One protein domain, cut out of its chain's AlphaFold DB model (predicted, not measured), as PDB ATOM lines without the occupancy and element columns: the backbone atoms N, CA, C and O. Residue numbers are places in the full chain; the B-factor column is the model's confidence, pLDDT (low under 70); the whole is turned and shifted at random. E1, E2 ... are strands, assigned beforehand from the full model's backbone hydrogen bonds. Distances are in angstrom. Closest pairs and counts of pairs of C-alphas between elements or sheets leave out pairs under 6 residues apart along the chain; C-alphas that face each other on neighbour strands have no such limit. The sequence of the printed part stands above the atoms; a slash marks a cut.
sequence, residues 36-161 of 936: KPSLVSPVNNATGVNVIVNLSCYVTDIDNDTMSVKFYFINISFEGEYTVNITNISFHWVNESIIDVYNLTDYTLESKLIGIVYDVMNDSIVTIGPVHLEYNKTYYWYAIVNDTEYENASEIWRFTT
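What this domain is: This is residues 36 to 161 of the 936 residues of the protein "Matrixin family metalloprotease" of Thermoplasmatales archaeon (UniProt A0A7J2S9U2). Two sheets lie only partly face to face: a large, twisted sheet built round E9, with E4 and E7 as its long strands, and a smaller sheet of E1, E3 and E8 over part of one face. A separate hairpin of E5 and E6 lies on the other side of the large sheet, with E6 near E7. The 126 printed residues hold no named helix and eleven named strands, E1 to E11 in chain order, of class all strand. The large sheet is branched and mixed, the small one runs E1, E3, E8 and is antiparallel, as is the pair E5 and E6. The whole is compact, with a radius of gyration of the C-alphas of 15.2 A and spans of 49 by 34 by 20 A.

Where its parts are: In the large sheet, E4 is residues 67 to 78, 35.0 A long, from C-alpha 67 at (218.883, 339.983, 267.262); E7 is 107 to 120, 34.5 A; E9 is 138 to 146, 27.2 A. E10 is 151 to 153, E2 is 46 to 49, and E11 is 157 to 161, ending with C-alpha 161 at (213.595, 355.320, 241.930). In the small sheet, E1 is 38 to 41, beginning at C-alpha 38 (208.809, 341.327, 256.952), E3 is 52 to 59, 23.1 A, and E8 is 124 to 132, 24.3 A. E5 is 90 to 94 and E6 is 98 to 102.

How they stand to each other: E9 has E4 on one side, antiparallel, with N 70 and O 144 at 2.8 A, and E10 and E11 on the other side. E9 and E10 form a hairpin, with N 145 and O 152 at 2.9 A, and E9 and E11 are antiparallel, with N 139 and O 159 at 2.8 A. On the other side of E4 is E7, antiparallel, with N 73 and O 112 at 2.9 A. E2 is parallel to E11, with N 48 and O 160 at 3.0 A. In the small sheet E3 is the inner strand, antiparallel to E1, with N 38 and O 58 at 2.9 A, and to E8, with N 55 and O 128 at 2.9 A. Between the sheets, the closest C-alphas of E7 and E8 are those of Gly 115 and Ile 128, 6.8 A apart. E3 and E4 are near each other, with 8 pairs of C-alphas within 10 A. E5 and E6 form a hairpin, with N 94 and O 98 at 2.8 A; E5 and E9 are apart.

The domain as a whole: The two farthest C-alphas, of Asp 63 and Glu 81, are 50.0 A apart. The printed part has no cut. The link E4 to E5, 11 residues, is long. Mean pLDDT of the printed part is 80.2; residues 76 to 109 are under 70.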
ATOM      1  N   LYS A  36     211.166 335.122 259.837       89.75
ATOM      2  CA  LYS A  36     211.511 335.794 258.589       89.75
ATOM      3  C   LYS A  36     211.217 337.305 258.669       89.75
ATOM      4  O   LYS A  36     210.064 337.665 258.930       89.75
ATOM      5  N   PRO A  37     212.190 338.195 258.375       93.12
ATOM      6  CA  PRO A  37     211.945 339.633 258.370       93.12
ATOM      7  C   PRO A  37     210.855 340.005 257.362       93.12
ATOM      8  O   PRO A  37     210.854 339.536 256.220       93.12
ATOM      9  N   SER A  38     209.939 340.880 257.773       92.12
ATOM     10  CA  SER A  38     208.809 341.327 256.952       92.12
ATOM     11  C   SER A  38     208.988 342.769 256.482       92.12
ATOM     12  O   SER A  38     209.554 343.601 257.189       92.12
ATOM     13  N   LEU A  39     208.548 343.069 255.259       92.56
ATOM     14  CA  LEU A  39     208.774 344.373 254.640       92.56
ATOM     15  C   LEU A  39     207.996 345.480 255.349       92.56
ATOM     16  O   LEU A  39     206.788 345.355 255.536       92.56
ATOM     17  N   VAL A  40     208.667 346.597 255.632       93.31
ATOM     18  CA  VAL A  40     208.018 347.830 256.096       93.31
ATOM     19  C   VAL A  40     208.116 348.924 255.034       93.31
ATOM     20  O   VAL A  40     207.099 349.502 254.659       93.31
ATOM     21  N   SER A  41     209.317 349.214 254.527       91.44
ATOM     22  CA  SER A  41     209.533 350.290 253.552       91.44
ATOM     23  C   SER A  41     210.840 350.093 252.774       91.44
ATOM     24  O   SER A  41     211.813 349.642 253.375       91.44
ATOM     25  N   PRO A  42     210.921 350.476 251.484       92.94
ATOM     26  CA  PRO A  42     209.824 350.857 250.587       92.94
ATOM     27  C   PRO A  42     208.878 349.692 250.285       92.94
ATOM     28  O   PRO A  42     209.275 348.539 250.377       92.94
ATOM     29  N   VAL A  43     207.636 349.978 249.887       91.88
ATOM     30  CA  VAL A  43     206.672 348.936 249.482       91.88
ATOM     31  C   VAL A  43     207.221 348.135 248.295       91.88
ATOM     32  O   VAL A  43     207.803 348.698 247.368       91.88
ATOM     33  N   ASN A  44     207.021 346.814 248.299       90.31
ATOM     34  CA  ASN A  44     207.523 345.950 247.235       90.31
ATOM     35  C   ASN A  44     206.883 346.325 245.887       90.31
ATOM     36  O   ASN A  44     205.664 346.473 245.798       90.31
ATOM     37  N   ASN A  45     207.700 346.420 244.839       86.69
ATOM     38  CA  ASN A  45     207.359 346.907 243.498       86.69
ATOM     39  C   ASN A  45     206.971 348.395 243.413       86.69
ATOM     40  O   ASN A  45     206.389 348.797 242.406       86.69
ATOM     41  N   ALA A  46     207.269 349.218 244.424       89.44
ATOM     42  CA  ALA A  46     207.024 350.656 244.333       89.44
ATOM     43  C   ALA A  46     207.841 351.291 243.195       89.44
ATOM     44  O   ALA A  46     209.000 350.941 242.977       89.44
ATOM     45  N   THR A  47     207.241 352.243 242.487       90.38
ATOM     46  CA  THR A  47     207.883 353.060 241.446       90.38
ATOM     47  C   THR A  47     207.808 354.528 241.837       90.38
ATOM     48  O   THR A  47     206.835 354.920 242.480       90.38
ATOM     49  N   GLY A  48     208.777 355.344 241.421       86.50
ATOM     50  CA  GLY A  48     208.828 356.751 241.832       86.50
ATOM     51  C   GLY A  48     209.221 356.905 243.299       86.50
ATOM     52  O   GLY A  48     208.737 357.796 243.987       86.50
ATOM     53  N   VAL A  49     210.033 355.979 243.810       90.19
ATOM     54  CA  VAL A  49     210.602 356.100 245.153       90.19
ATOM     55  C   VAL A  49     211.689 357.172 245.114       90.19
ATOM     56  O   VAL A  49     212.497 357.187 244.189       90.19
ATOM     57  N   ASN A  50     211.725 358.059 246.107       87.50
ATOM     58  CA  ASN A  50     212.754 359.093 246.169       87.50
ATOM     59  C   ASN A  50     214.162 358.477 246.152       87.50
ATOM     60  O   ASN A  50     214.356 357.388 246.685       87.50
ATOM     61  N   VAL A  51     215.149 359.141 245.556       87.62
ATOM     62  CA  VAL A  51     216.531 358.620 245.492       87.62
ATOM     63  C   VAL A  51     217.228 358.536 246.859       87.62
ATOM     64  O   VAL A  51     218.225 357.828 246.990       87.62
ATOM     65  N   ILE A  52     216.701 359.201 247.892       87.38
ATOM     66  CA  ILE A  52     217.141 359.094 249.285       87.38
ATOM     67  C   ILE A  52     216.175 358.173 250.043       87.38
ATOM     68  O   ILE A  52     215.079 358.571 250.441       87.38
ATOM     69  N   VAL A  53     216.589 356.925 250.273       89.62
ATOM     70  CA  VAL A  53     215.704 355.863 250.786       89.62
ATOM     71  C   VAL A  53     216.156 355.321 252.136       89.62
ATOM     72  O   VAL A  53     217.330 355.017 252.337       89.62
ATOM     73  N   ASN A  54     215.194 355.103 253.035       91.88
ATOM     74  CA  ASN A  54     215.351 354.253 254.214       91.88
ATOM     75  C   ASN A  54     214.762 352.865 253.932       91.88
ATOM     76  O   ASN A  54     213.588 352.755 253.563       91.88
ATOM     77  N   LEU A  55     215.568 351.820 254.121       93.06
ATOM     78  CA  LEU A  55     215.131 350.430 254.008       93.06
ATOM     79  C   LEU A  55     214.761 349.917 255.396       93.06
ATOM     80  O   LEU A  55     215.578 349.978 256.315       93.06
ATOM     81  N   SER A  56     213.544 349.406 255.545       94.19
ATOM     82  CA  SER A  56     212.997 349.001 256.833       94.19
ATOM     83  C   SER A  56     212.313 347.644 256.759       94.19
ATOM     84  O   SER A  56     211.510 347.386 255.856       94.19
ATOM     85  N   CYS A  57     212.570 346.805 257.758       94.06
ATOM     86  CA  CYS A  57     211.881 345.536 257.960       94.06
ATOM     87  C   CYS A  57     211.493 345.352 259.428       94.06
ATOM     88  O   CYS A  57     212.149 345.870 260.328       94.06
ATOM     89  N   TYR A  58     210.428 344.604 259.669       95.19
ATOM     90  CA  TYR A  58     209.970 344.230 260.998       95.19
ATOM     91  C   TYR A  58     210.438 342.810 261.318       95.19
ATOM     92  O   TYR A  58     210.311 341.914 260.473       95.19
ATOM     93  N   VAL A  59     211.008 342.628 262.511       93.56
ATOM     94  CA  VAL A  59     211.613 341.366 262.960       93.56
ATOM     95  C   VAL A  59     211.000 340.898 264.271       93.56
ATOM     96  O   VAL A  59     210.700 341.704 265.154       93.56
ATOM     97  N   THR A  60     210.825 339.585 264.387       91.81
ATOM     98  CA  THR A  60     210.332 338.927 265.595       91.81
ATOM     99  C   THR A  60     211.077 337.631 265.843       91.81
ATOM    100  O   THR A  60     211.551 336.980 264.915       91.81
ATOM    101  N   ASP A  61     211.106 337.240 267.101       89.31
ATOM    102  CA  ASP A  61     211.716 336.024 267.591       89.31
ATOM    103  C   ASP A  61     210.775 335.355 268.604       89.31
ATOM    104  O   ASP A  61     210.079 336.043 269.362       89.31
ATOM    105  N   ILE A  62     210.674 334.027 268.560       88.06
ATOM    106  CA  ILE A  62     209.719 333.281 269.395       88.06
ATOM    107  C   ILE A  62     210.235 333.083 270.826       88.06
ATOM    108  O   ILE A  62     209.421 333.051 271.753       88.06
ATOM    109  N   ASP A  63     211.557 333.036 271.002       85.75
ATOM    110  CA  ASP A  63     212.239 332.884 272.292       85.75
ATOM    111  C   ASP A  63     212.618 334.235 272.918       85.75
ATOM    112  O   ASP A  63     213.012 334.315 274.085       85.75
ATOM    113  N   ASN A  64     212.338 335.318 272.186       83.38
ATOM    114  CA  ASN A  64     212.521 336.705 272.584       83.38
ATOM    115  C   ASN A  64     214.004 337.080 272.759       83.38
ATOM    116  O   ASN A  64     214.347 337.882 273.639       83.38
ATOM    117  N   ASP A  65     214.855 336.535 271.890       84.94
ATOM    118  CA  ASP A  65     216.284 336.820 271.851       84.94
ATOM    119  C   ASP A  65     216.616 338.210 271.293       84.94
ATOM    120  O   ASP A  65     215.842 338.865 270.584       84.94
ATOM    121  N   THR A  66     217.807 338.697 271.647       85.19
ATOM    122  CA  THR A  66     218.386 339.903 271.046       85.19
ATOM    123  C   THR A  66     218.979 339.570 269.685       85.19
ATOM    124  O   THR A  66     219.871 338.731 269.588       85.19
ATOM    125  N   MET A  67     218.543 340.281 268.650       91.38
ATOM    126  CA  MET A  67     218.883 339.983 267.262       91.38
ATOM    127  C   MET A  67     219.847 341.008 266.650       91.38
ATOM    128  O   MET A  67     219.983 342.147 267.103       91.38
ATOM    129  N   SER A  68     220.475 340.630 265.542       90.00
ATOM    130  CA  SER A  68     221.136 341.544 264.611       90.00
ATOM    131  C   SER A  68     220.548 341.396 263.211       90.00
ATOM    132  O   SER A  68     220.191 340.295 262.802       90.00
ATOM    133  N   VAL A  69     220.433 342.497 262.465       91.69
ATOM    134  CA  VAL A  69     219.845 342.508 261.118       91.69
ATOM    135  C   VAL A  69     220.822 343.100 260.113       91.69
ATOM    136  O   VAL A  69     221.273 344.234 260.266       91.69
ATOM    137  N   LYS A  70     221.138 342.341 259.065       91.75
ATOM    138  CA  LYS A  70     222.008 342.738 257.950       91.75
ATOM    139  C   LYS A  70     221.153 343.042 256.721       91.75
ATOM    140  O   LYS A  70     220.319 342.222 256.353       91.75
ATOM    141  N   PHE A  71     221.382 344.173 256.063       92.12
ATOM    142  CA  PHE A  71     220.670 344.577 254.844       92.12
ATOM    143  C   PHE A  71     221.590 344.485 253.629       92.12
ATOM    144  O   PHE A  71     222.724 344.959 253.689       92.12
ATOM    145  N   TYR A  72     221.101 343.947 252.514       87.50
ATOM    146  CA  TYR A  72     221.887 343.757 251.292       87.50
ATOM    147  C   TYR A  72     221.163 344.300 250.064       87.50
ATOM    148  O   TYR A  72     219.964 344.081 249.916       87.50
ATOM    149  N   PHE A  73     221.907 344.933 249.154       88.81
ATOM    150  CA  PHE A  73     221.489 345.097 247.762       88.81
ATOM    151  C   PHE A  73     221.951 343.909 246.930       88.81
ATOM    152  O   PHE A  73     223.003 343.330 247.197       88.81
ATOM    153  N   ILE A  74     221.196 343.594 245.887       84.38
ATOM    154  CA  ILE A  74     221.549 342.591 244.890       84.38
ATOM    155  C   ILE A  74     221.950 343.320 243.611       84.38
ATOM    156  O   ILE A  74     221.128 343.998 242.991       84.38
ATOM    157  N   ASN A  75     223.206 343.149 243.210       72.50
ATOM    158  CA  ASN A  75     223.674 343.530 241.887       72.50
ATOM    159  C   ASN A  75     223.524 342.327 240.959       72.50
ATOM    160  O   ASN A  75     224.103 341.268 241.204       72.50
ATOM    161  N   ILE A  76     222.742 342.499 239.897       69.50
ATOM    162  CA  ILE A  76     222.587 341.507 238.837       69.50
ATOM    163  C   ILE A  76     223.352 342.037 237.631       69.50
ATOM    164  O   ILE A  76     222.973 343.064 237.066       69.50
ATOM    165  N   SER A  77     224.422 341.354 237.246       62.03
ATOM    166  CA  SER A  77     225.124 341.608 235.986       62.03
ATOM    167  C   SER A  77     225.001 340.399 235.070       62.03
ATOM    168  O   SER A  77     225.043 339.258 235.519       62.03
ATOM    169  N   PHE A  78     224.816 340.659 233.780       60.84
ATOM    170  CA  PHE A  78     224.671 339.637 232.748       60.84
ATOM    171  C   PHE A  78     225.983 339.515 231.975       60.84
ATOM    172  O   PHE A  78     226.581 340.531 231.613       60.84
ATOM    173  N   GLU A  79     226.436 338.291 231.710       55.62
ATOM    174  CA  GLU A  79     227.587 338.067 230.833       55.62
ATOM    175  C   GLU A  79     227.110 338.050 229.364       55.62
ATOM    176  O   GLU A  79     226.551 337.066 228.889       55.62
ATOM    177  N   GLY A  80     227.306 339.160 228.637       56.31
ATOM    178  CA  GLY A  80     227.031 339.279 227.190       56.31
ATOM    179  C   GLY A  80     226.092 340.431 226.782       56.31
ATOM    180  O   GLY A  80     225.357 340.968 227.603       56.31
ATOM    181  N   GLU A  81     226.111 340.824 225.496       46.97
ATOM    182  CA  GLU A  81     225.314 341.928 224.903       46.97
ATOM    183  C   GLU A  81     223.810 341.594 224.729       46.97
ATOM    184  O   GLU A  81     223.236 341.771 223.653       46.97
ATOM    185  N   TYR A  82     223.127 341.110 225.769       54.88
ATOM    186  CA  TYR A  82     221.677 340.882 225.717       54.88
ATOM    187  C   TYR A  82     220.921 341.857 226.624       54.88
ATOM    188  O   TYR A  82     221.128 341.903 227.833       54.88
ATOM    189  N   THR A  83     219.976 342.608 226.052       44.97
ATOM    190  CA  THR A  83     218.984 343.378 226.814       44.97
ATOM    191  C   THR A  83     217.851 342.449 227.251       44.97
ATOM    192  O   THR A  83     216.954 342.139 226.463       44.97
ATOM    193  N   VAL A  84     217.882 341.978 228.496       53.25
ATOM    194  CA  VAL A  84     216.800 341.169 229.073       53.25
ATOM    195  C   VAL A  84     215.697 342.093 229.598       53.25
ATOM    196  O   VAL A  84     215.960 343.011 230.370       53.25
ATOM    197  N   ASN A  85     214.444 341.846 229.205       47.00
ATOM    198  CA  ASN A  85     213.284 342.571 229.730       47.00
ATOM    199  C   ASN A  85     212.834 341.929 231.059       47.00
ATOM    200  O   ASN A  85     212.127 340.921 231.077       47.00
ATOM    201  N   ILE A  86     213.312 342.476 232.177       53.44
ATOM    202  CA  ILE A  86     213.188 341.892 233.520       53.44
ATOM    203  C   ILE A  86     211.863 342.317 234.166       53.44
ATOM    204  O   ILE A  86     211.813 343.163 235.056       53.44
ATOM    205  N   THR A  87     210.746 341.743 233.728       51.38
ATOM    206  CA  THR A  87     209.450 341.973 234.399       51.38
ATOM    207  C   THR A  87     209.078 340.837 235.352       51.38
ATOM    208  O   THR A  87     208.507 341.106 236.412       51.38
ATOM    209  N   ASN A  88     209.531 339.606 235.074       51.31
ATOM    210  CA  ASN A  88     209.184 338.390 235.823       51.31
ATOM    211  C   ASN A  88     210.422 337.584 236.268       51.31
ATOM    212  O   ASN A  88     210.593 336.434 235.865       51.31
ATOM    213  N   ILE A  89     211.286 338.180 237.097       59.59
ATOM    214  CA  ILE A  89     212.303 337.425 237.842       59.59
ATOM    215  C   ILE A  89     211.734 337.045 239.209       59.59
ATOM    216  O   ILE A  89     211.258 337.912 239.944       59.59
ATOM    217  N   SER A  90     211.814 335.760 239.547       59.09
ATOM    218  CA  SER A  90     211.579 335.248 240.892       59.09
ATOM    219  C   SER A  90     212.888 334.723 241.477       59.09
ATOM    220  O   SER A  90     213.634 333.987 240.827       59.09
ATOM    221  N   PHE A  91     213.162 335.122 242.713       61.34
ATOM    222  CA  PHE A  91     214.348 334.716 243.451       61.34
ATOM    223  C   PHE A  91     213.954 333.695 244.511       61.34
ATOM    224  O   PHE A  91     212.924 333.864 245.164       61.34
ATOM    225  N   HIS A  92     214.767 332.657 244.683       61.84
ATOM    226  CA  HIS A  92     214.548 331.641 245.709       61.84
ATOM    227  C   HIS A  92     215.859 331.316 246.420       61.84
ATOM    228  O   HIS A  92     216.934 331.366 245.826       61.84
ATOM    229  N   TRP A  93     215.752 330.960 247.697       62.88
ATOM    230  CA  TRP A  93     216.876 330.473 248.485       62.88
ATOM    231  C   TRP A  93     217.119 328.991 248.194       62.88
ATOM    232  O   TRP A  93     216.202 328.176 248.303       62.88
ATOM    233  N   VAL A  94     218.356 328.636 247.854       59.47
ATOM    234  CA  VAL A  94     218.821 327.254 247.702       59.47
ATOM    235  C   VAL A  94     219.840 326.988 248.809       59.47
ATOM    236  O   VAL A  94     220.867 327.650 248.905       59.47
ATOM    237  N   ASN A  95     219.519 326.050 249.703       55.25
ATOM    238  CA  ASN A  95     220.310 325.695 250.892       55.25
ATOM    239  C   ASN A  95     220.588 326.864 251.867       55.25
ATOM    240  O   ASN A  95     221.736 327.059 252.251       55.25
ATOM    241  N   GLU A  96     219.557 327.643 252.233       55.94
ATOM    242  CA  GLU A  96     219.548 328.697 253.286       55.94
ATOM    243  C   GLU A  96     220.677 329.755 253.235       55.94
ATOM    244  O   GLU A  96     220.828 330.562 254.145       55.94
ATOM    245  N   SER A  97     221.478 329.798 252.167       52.12
ATOM    246  CA  SER A  97     222.626 330.712 252.053       52.12
ATOM    247  C   SER A  97     222.946 331.145 250.618       52.12
ATOM    248  O   SER A  97     223.767 332.041 250.431       52.12
ATOM    249  N   ILE A  98     222.327 330.532 249.601       56.56
ATOM    250  CA  ILE A  98     222.576 330.819 248.179       56.56
ATOM    251  C   ILE A  98     221.272 331.314 247.537       56.56
ATOM    252  O   ILE A  98     220.213 330.733 247.763       56.56
ATOM    253  N   ILE A  99     221.338 332.400 246.760       63.34
ATOM    254  CA  ILE A  99     220.195 332.983 246.039       63.34
ATOM    255  C   ILE A  99     220.260 332.536 244.574       63.34
ATOM    256  O   ILE A  99     221.194 332.918 243.869       63.34
ATOM    257  N   ASP A 100     219.246 331.804 244.107       59.78
ATOM    258  CA  ASP A 100     219.087 331.425 242.696       59.78
ATOM    259  C   ASP A 100     217.965 332.223 242.014       59.78
ATOM    260  O   ASP A 100     216.937 332.561 242.616       59.78
ATOM    261  N   VAL A 101     218.155 332.502 240.722       61.06
ATOM    262  CA  VAL A 101     217.200 333.193 239.849       61.06
ATOM    263  C   VAL A 101     216.635 332.204 238.834       61.06
ATOM    264  O   VAL A 101     217.346 331.711 237.961       61.06
ATOM    265  N   TYR A 102     215.330 331.940 238.896       56.41
ATOM    266  CA  TYR A 102     214.669 331.127 237.874       56.41
ATOM    267  C   TYR A 102     214.438 331.961 236.596       56.41
ATOM    268  O   TYR A 102     213.962 333.093 236.677       56.41
ATOM    269  N   ASN A 103     214.718 331.367 235.424       54.19
ATOM    270  CA  ASN A 103     214.611 331.913 234.049       54.19
ATOM    271  C   ASN A 103     215.830 332.650 233.455       54.19
ATOM    272  O   ASN A 103     215.686 333.263 232.396       54.19
ATOM    273  N   LEU A 104     217.023 332.572 234.052       58.19
ATOM    274  CA  LEU A 104     218.250 333.142 233.469       58.19
ATOM    275  C   LEU A 104     219.415 332.154 233.593       58.19
ATOM    276  O   LEU A 104     219.615 331.594 234.664       58.19
ATOM    277  N   THR A 105     220.160 331.918 232.508       56.38
ATOM    278  CA  THR A 105     221.276 330.950 232.486       56.38
ATOM    279  C   THR A 105     222.663 331.584 232.575       56.38
ATOM    280  O   THR A 105     223.605 330.861 232.868       56.38
ATOM    281  N   ASP A 106     222.788 332.906 232.398       57.75
ATOM    282  CA  ASP A 106     224.083 333.599 232.294       57.75
ATOM    283  C   ASP A 106     224.071 334.942 233.059       57.75
ATOM    284  O   ASP A 106     223.937 336.024 232.480       57.75
ATOM    285  N   TYR A 107     224.151 334.883 234.392       61.38
ATOM    286  CA  TYR A 107     224.237 336.063 235.261       61.38
ATOM    287  C   TYR A 107     225.221 335.838 236.414       61.38
ATOM    288  O   TYR A 107     225.396 334.721 236.897       61.38
ATOM    289  N   THR A 108     225.817 336.922 236.903       59.09
ATOM    290  CA  THR A 108     226.546 336.952 238.172       59.09
ATOM    291  C   THR A 108     225.722 337.725 239.192       59.09
ATOM    292  O   THR A 108     225.272 338.843 238.917       59.09
ATOM    293  N   LEU A 109     225.526 337.129 240.365       64.31
ATOM    294  CA  LEU A 109     224.776 337.728 241.461       64.31
ATOM    295  C   LEU A 109     225.742 338.090 242.581       64.31
ATOM    296  O   LEU A 109     226.354 337.214 243.188       64.31
ATOM    297  N   GLU A 110     225.884 339.384 242.838       71.56
ATOM    298  CA  GLU A 110     226.735 339.883 243.912       71.56
ATOM    299  C   GLU A 110     225.871 340.632 244.926       71.56
ATOM    300  O   GLU A 110     225.231 341.641 244.614       71.56
ATOM    301  N   SER A 111     225.822 340.123 246.157       78.56
ATOM    302  CA  SER A 111     225.152 340.801 247.263       78.56
ATOM    303  C   SER A 111     226.093 341.837 247.874       78.56
ATOM    304  O   SER A 111     227.136 341.490 248.433       78.56
ATOM    305  N   LYS A 112     225.711 343.111 247.827       84.44
ATOM    306  CA  LYS A 112     226.442 344.204 248.468       84.44
ATOM    307  C   LYS A 112     225.811 344.522 249.819       84.44
ATOM    308  O   LYS A 112     224.679 344.999 249.875       84.44
ATOM    309  N   LEU A 113     226.553 344.291 250.901       85.50
ATOM    310  CA  LEU A 113     226.139 344.683 252.251       85.50
ATOM    311  C   LEU A 113     225.936 346.206 252.319       85.50
ATOM    312  O   LEU A 113     226.842 346.974 251.992       85.50
ATOM    313  N   ILE A 114     224.750 346.628 252.753       89.69
ATOM    314  CA  ILE A 114     224.370 348.030 252.983       89.69
ATOM    315  C   ILE A 114     224.776 348.437 254.400       89.69
ATOM    316  O   ILE A 114     225.391 349.481 254.601       89.69
ATOM    317  N   GLY A 115     224.449 347.595 255.383       87.25
ATOM    318  CA  GLY A 115     224.734 347.845 256.790       87.25
ATOM    319  C   GLY A 115     224.177 346.762 257.708       87.25
ATOM    320  O   GLY A 115     223.440 345.875 257.271       87.25
ATOM    321  N   ILE A 116     224.557 346.842 258.983       90.06
ATOM    322  CA  ILE A 116     224.143 345.917 260.042       90.06
ATOM    323  C   ILE A 116     223.602 346.738 261.212       90.06
ATOM    324  O   ILE A 116     224.232 347.718 261.614       90.06
ATOM    325  N   VAL A 117     222.461 346.331 261.764       88.62
ATOM    326  CA  VAL A 117     221.891 346.880 263.000       88.62
ATOM    327  C   VAL A 117     221.991 345.813 264.085       88.62
ATOM    328  O   VAL A 117     221.514 344.697 263.895       88.62
ATOM    329  N   TYR A 118     222.645 346.143 265.195       91.38
ATOM    330  CA  TYR A 118     222.862 345.248 266.337       91.38
ATOM    331  C   TYR A 118     221.872 345.539 267.470       91.38
ATOM    332  O   TYR A 118     221.213 346.580 267.455       91.38
ATOM    333  N   ASP A 119     221.820 344.641 268.455       88.50
ATOM    334  CA  ASP A 119     221.040 344.782 269.693       88.50
ATOM    335  C   ASP A 119     219.548 345.079 269.448       88.50
ATOM    336  O   ASP A 119     218.909 345.858 270.161       88.50
ATOM    337  N   VAL A 120     218.987 344.468 268.403       89.25
ATOM    338  CA  VAL A 120     217.586 344.626 268.015       89.25
ATOM    339  C   VAL A 120     216.712 343.802 268.954       89.25
ATOM    340  O   VAL A 120     216.895 342.594 269.091       89.25
ATOM    341  N   MET A 121     215.745 344.455 269.597       89.69
ATOM    342  CA  MET A 121     214.756 343.778 270.435       89.69
ATOM    343  C   MET A 121     213.727 343.034 269.577       89.69
ATOM    344  O   MET A 121     213.428 343.445 268.454       89.69
ATOM    345  N   ASN A 122     213.135 341.980 270.135       89.94
ATOM    346  CA  ASN A 122     211.946 341.353 269.567       89.94
ATOM    347  C   ASN A 122     210.825 342.385 269.321       89.94
ATOM    348  O   ASN A 122     210.743 343.392 270.029       89.94
ATOM    349  N   ASP A 123     209.964 342.131 268.333       90.44
ATOM    350  CA  ASP A 123     208.812 342.979 267.986       90.44
ATOM    351  C   ASP A 123     209.218 344.426 267.624       90.44
ATOM    352  O   ASP A 123     208.652 345.409 268.103       90.44
ATOM    353  N   SER A 124     210.252 344.575 266.784       91.62
ATOM    354  CA  SER A 124     210.819 345.884 266.416       91.62
ATOM    355  C   SER A 124     210.907 346.109 264.906       91.62
ATOM    356  O   SER A 124     211.175 345.196 264.123       91.62
ATOM    357  N   ILE A 125     210.732 347.369 264.488       94.44
ATOM    358  CA  ILE A 125     211.038 347.826 263.124       94.44
ATOM    359  C   ILE A 125     212.497 348.264 263.077       94.44
ATOM    360  O   ILE A 125     212.904 349.205 263.758       94.44
ATOM    361  N   VAL A 126     213.269 347.620 262.215       93.06
ATOM    362  CA  VAL A 126     214.671 347.938 261.966       93.06
ATOM    363  C   VAL A 126     214.775 348.734 260.682       93.06
ATOM    364  O   VAL A 126     214.157 348.373 259.687       93.06
ATOM    365  N   THR A 127     215.553 349.815 260.701       93.81
ATOM    366  CA  THR A 127     215.749 350.699 259.547       93.81
ATOM    367  C   THR A 127     217.233 350.944 259.303       93.81
ATOM    368  O   THR A 127     217.968 351.229 260.246       93.81
ATOM    369  N   ILE A 128     217.655 350.884 258.039       88.75
ATOM    370  CA  ILE A 128     218.978 351.307 257.573       88.75
ATOM    371  C   ILE A 128     218.821 352.413 256.521       88.75
ATOM    372  O   ILE A 128     217.987 352.321 255.617       88.75
ATOM    373  N   GLY A 129     219.611 353.477 256.651       86.44
ATOM    374  CA  GLY A 129     219.573 354.629 255.752       86.44
ATOM    375  C   GLY A 129     219.791 355.964 256.475       86.44
ATOM    376  O   GLY A 129     220.088 355.966 257.675       86.44
ATOM    377  N   PRO A 130     219.667 357.095 255.758       85.25
ATOM    378  CA  PRO A 130     219.290 357.191 254.343       85.25
ATOM    379  C   PRO A 130     220.381 356.691 253.387       85.25
ATOM    380  O   PRO A 130     221.570 356.904 253.614       85.25
ATOM    381  N   VAL A 131     219.969 356.029 252.305       85.75
ATOM    382  CA  VAL A 131     220.844 355.587 251.212       85.75
ATOM    383  C   VAL A 131     220.571 356.439 249.978       85.75
ATOM    384  O   VAL A 131     219.418 356.578 249.588       85.75
ATOM    385  N   HIS A 132     221.627 356.984 249.371       86.81
ATOM    386  CA  HIS A 132     221.551 357.752 248.126       86.81
ATOM    387  C   HIS A 132     221.685 356.819 246.919       86.81
ATOM    388  O   HIS A 132     222.652 356.056 246.824       86.81
ATOM    389  N   LEU A 133     220.709 356.876 246.020       88.75
ATOM    390  CA  LEU A 133     220.542 355.978 244.882       88.75
ATOM    391  C   LEU A 133     220.537 356.762 243.563       88.75
ATOM    392  O   LEU A 133     220.400 357.978 243.549       88.75
ATOM    393  N   GLU A 134     220.708 356.063 242.446       87.06
ATOM    394  CA  GLU A 134     220.636 356.654 241.106       87.06
ATOM    395  C   GLU A 134     219.171 356.829 240.682       87.06
ATOM    396  O   GLU A 134     218.320 356.004 241.032       87.06
ATOM    397  N   TYR A 135     218.882 357.866 239.893       87.00
ATOM    398  CA  TYR A 135     217.560 358.094 239.302       87.00
ATOM    399  C   TYR A 135     217.180 357.000 238.297       87.00
ATOM    400  O   TYR A 135     218.028 356.433 237.605       87.00
ATOM    401  N   ASN A 136     215.877 356.731 238.193       87.25
ATOM    402  CA  ASN A 136     215.255 355.794 237.256       87.25
ATOM    403  C   ASN A 136     215.895 354.389 237.244       87.25
ATOM    404  O   ASN A 136     216.015 353.746 236.197       87.25
ATOM    405  N   LYS A 137     216.323 353.908 238.415       85.94
ATOM    406  CA  LYS A 137     216.995 352.617 238.587       85.94
ATOM    407  C   LYS A 137     216.197 351.714 239.518       85.94
ATOM    408  O   LYS A 137     215.707 352.135 240.566       85.94
ATOM    409  N   THR A 138     216.061 350.447 239.133       86.94
ATOM    410  CA  THR A 138     215.412 349.425 239.962       86.94
ATOM    411  C   THR A 138     216.432 348.768 240.884       86.94
ATOM    412  O   THR A 138     217.414 348.192 240.418       86.94
ATOM    413  N   TYR A 139     216.174 348.820 242.190       87.88
ATOM    414  CA  TYR A 139     216.988 348.188 243.224       87.88
ATOM    415  C   TYR A 139     216.294 346.950 243.777       87.88
ATOM    416  O   TYR A 139     215.088 346.961 244.021       87.88
ATOM    417  N   TYR A 140     217.079 345.900 244.013       87.88
ATOM    418  CA  TYR A 140     216.656 344.645 244.629       87.88
ATOM    419  C   TYR A 140     217.383 344.495 245.963       87.88
ATOM    420  O   TYR A 140     218.601 344.671 246.009       87.88
ATOM    421  N   TRP A 141     216.668 344.197 247.044       89.69
ATOM    422  CA  TRP A 141     217.249 344.125 248.383       89.69
ATOM    423  C   TRP A 141     216.548 343.105 249.279       89.69
ATOM    424  O   TRP A 141     215.404 342.722 249.035       89.69
ATOM    425  N   TYR A 142     217.248 342.654 250.314       90.25
ATOM    426  CA  TYR A 142     216.728 341.736 251.328       90.25
ATOM    427  C   TYR A 142     217.442 341.959 252.668       90.25
ATOM    428  O   TYR A 142     218.480 342.632 252.730       90.25
ATOM    429  N   ALA A 143     216.883 341.401 253.741       91.00
ATOM    430  CA  ALA A 143     217.442 341.461 255.085       91.00
ATOM    431  C   ALA A 143     217.649 340.055 255.669       91.00
ATOM    432  O   ALA A 143     216.831 339.163 255.446       91.00
ATOM    433  N   ILE A 144     218.728 339.866 256.429       90.81
ATOM    434  CA  ILE A 144     219.006 338.650 257.206       90.81
ATOM    435  C   ILE A 144     218.974 339.019 258.685       90.81
ATOM    436  O   ILE A 144     219.719 339.913 259.090       90.81
ATOM    437  N   VAL A 145     218.147 338.339 259.476       92.56
ATOM    438  CA  VAL A 145     218.122 338.447 260.939       92.56
ATOM    439  C   VAL A 145     218.868 337.270 261.566       92.56
ATOM    440  O   VAL A 145     218.782 336.157 261.058       92.56
ATOM    441  N   ASN A 146     219.628 337.528 262.627       90.12
ATOM    442  CA  ASN A 146     220.464 336.558 263.335       90.12
ATOM    443  C   ASN A 146     220.282 336.733 264.855       90.12
ATOM    444  O   ASN A 146     220.463 337.851 265.343       90.12
ATOM    445  N   ASP A 147     219.952 335.661 265.579       87.69
ATOM    446  CA  ASP A 147     219.712 335.598 267.041       87.69
ATOM    447  C   ASP A 147     220.938 335.113 267.853       87.69
ATOM    448  O   ASP A 147     220.833 334.817 269.036       87.69
ATOM    449  N   THR A 148     222.114 335.061 267.222       81.94
ATOM    450  CA  THR A 148     223.411 334.492 267.643       81.94
ATOM    451  C   THR A 148     223.645 333.006 267.363       81.94
ATOM    452  O   THR A 148     224.814 332.612 267.280       81.94
ATOM    453  N   GLU A 149     222.606 332.206 267.119       82.56
ATOM    454  CA  GLU A 149     222.736 330.769 266.820       82.56
ATOM    455  C   GLU A 149     222.196 330.393 265.432       82.56
ATOM    456  O   GLU A 149     222.807 329.578 264.735       82.56
ATOM    457  N   TYR A 150     221.113 331.032 264.997       84.69
ATOM    458  CA  TYR A 150     220.426 330.818 263.731       84.69
ATOM    459  C   TYR A 150     220.265 332.124 262.942       84.69
ATOM    460  O   TYR A 150     220.214 333.230 263.482       84.69
ATOM    461  N   GLU A 151     220.178 332.000 261.617       88.00
ATOM    462  CA  GLU A 151     219.867 333.112 260.718       88.00
ATOM    463  C   GLU A 151     218.585 332.815 259.938       88.00
ATOM    464  O   GLU A 151     218.329 331.675 259.556       88.00
ATOM    465  N   ASN A 152     217.795 333.851 259.655       88.06
ATOM    466  CA  ASN A 152     216.658 333.756 258.746       88.06
ATOM    467  C   ASN A 152     216.626 334.960 257.798       88.06
ATOM    468  O   ASN A 152     216.879 336.100 258.195       88.06
ATOM    469  N   ALA A 153     216.321 334.719 256.525       88.44
ATOM    470  CA  ALA A 153     216.395 335.727 255.476       88.44
ATOM    471  C   ALA A 153     215.014 336.092 254.928       88.44
ATOM    472  O   ALA A 153     214.133 335.244 254.770       88.44
ATOM    473  N   SER A 154     214.827 337.370 254.605       88.88
ATOM    474  CA  SER A 154     213.591 337.894 254.031       88.88
ATOM    475  C   SER A 154     213.342 337.406 252.598       88.88
ATOM    476  O   SER A 154     214.171 336.743 251.970       88.88
ATOM    477  N   GLU A 155     212.154 337.721 252.071       86.00
ATOM    478  CA  GLU A 155     211.957 337.702 250.619       86.00
ATOM    479  C   GLU A 155     212.771 338.836 249.993       86.00
ATOM    480  O   GLU A 155     213.117 339.810 250.669       86.00
ATOM    481  N   ILE A 156     213.039 338.725 248.695       85.69
ATOM    482  CA  ILE A 156     213.654 339.817 247.945       85.69
ATOM    483  C   ILE A 156     212.582 340.836 247.582       85.69
ATOM    484  O   ILE A 156     211.563 340.524 246.959       85.69
ATOM    485  N   TRP A 157     212.840 342.073 247.974       89.88
ATOM    486  CA  TRP A 157     211.997 343.217 247.695       89.88
ATOM    487  C   TRP A 157     212.647 344.084 246.628       89.88
ATOM    488  O   TRP A 157     213.872 344.183 246.547       89.88
ATOM    489  N   ARG A 158     211.826 344.723 245.795       89.50
ATOM    490  CA  ARG A 158     212.309 345.664 244.784       89.50
ATOM    491  C   ARG A 158     211.545 346.969 244.790       89.50
ATOM    492  O   ARG A 158     210.369 346.998 245.144       89.50
ATOM    493  N   PHE A 159     212.199 348.020 244.327       91.00
ATOM    494  CA  PHE A 159     211.573 349.300 244.022       91.00
ATOM    495  C   PHE A 159     212.346 350.013 242.910       91.00
ATOM    496  O   PHE A 159     213.516 349.713 242.677       91.00
ATOM    497  N   THR A 160     211.698 350.955 242.231       90.25
ATOM    498  CA  THR A 160     212.298 351.803 241.197       90.25
ATOM    499  C   THR A 160     212.292 353.252 241.660       90.25
ATOM    500  O   THR A 160     211.247 353.759 242.085       90.25
ATOM    501  N   THR A 161     213.450 353.905 241.580       90.31
ATOM    502  CA  THR A 161     213.595 355.320 241.930       90.31
ATOM    503  C   THR A 161     212.893 356.238 240.927       90.31
ATOM    504  O   THR A 161     212.568 355.830 239.809       90.31
TER     505      THR A 161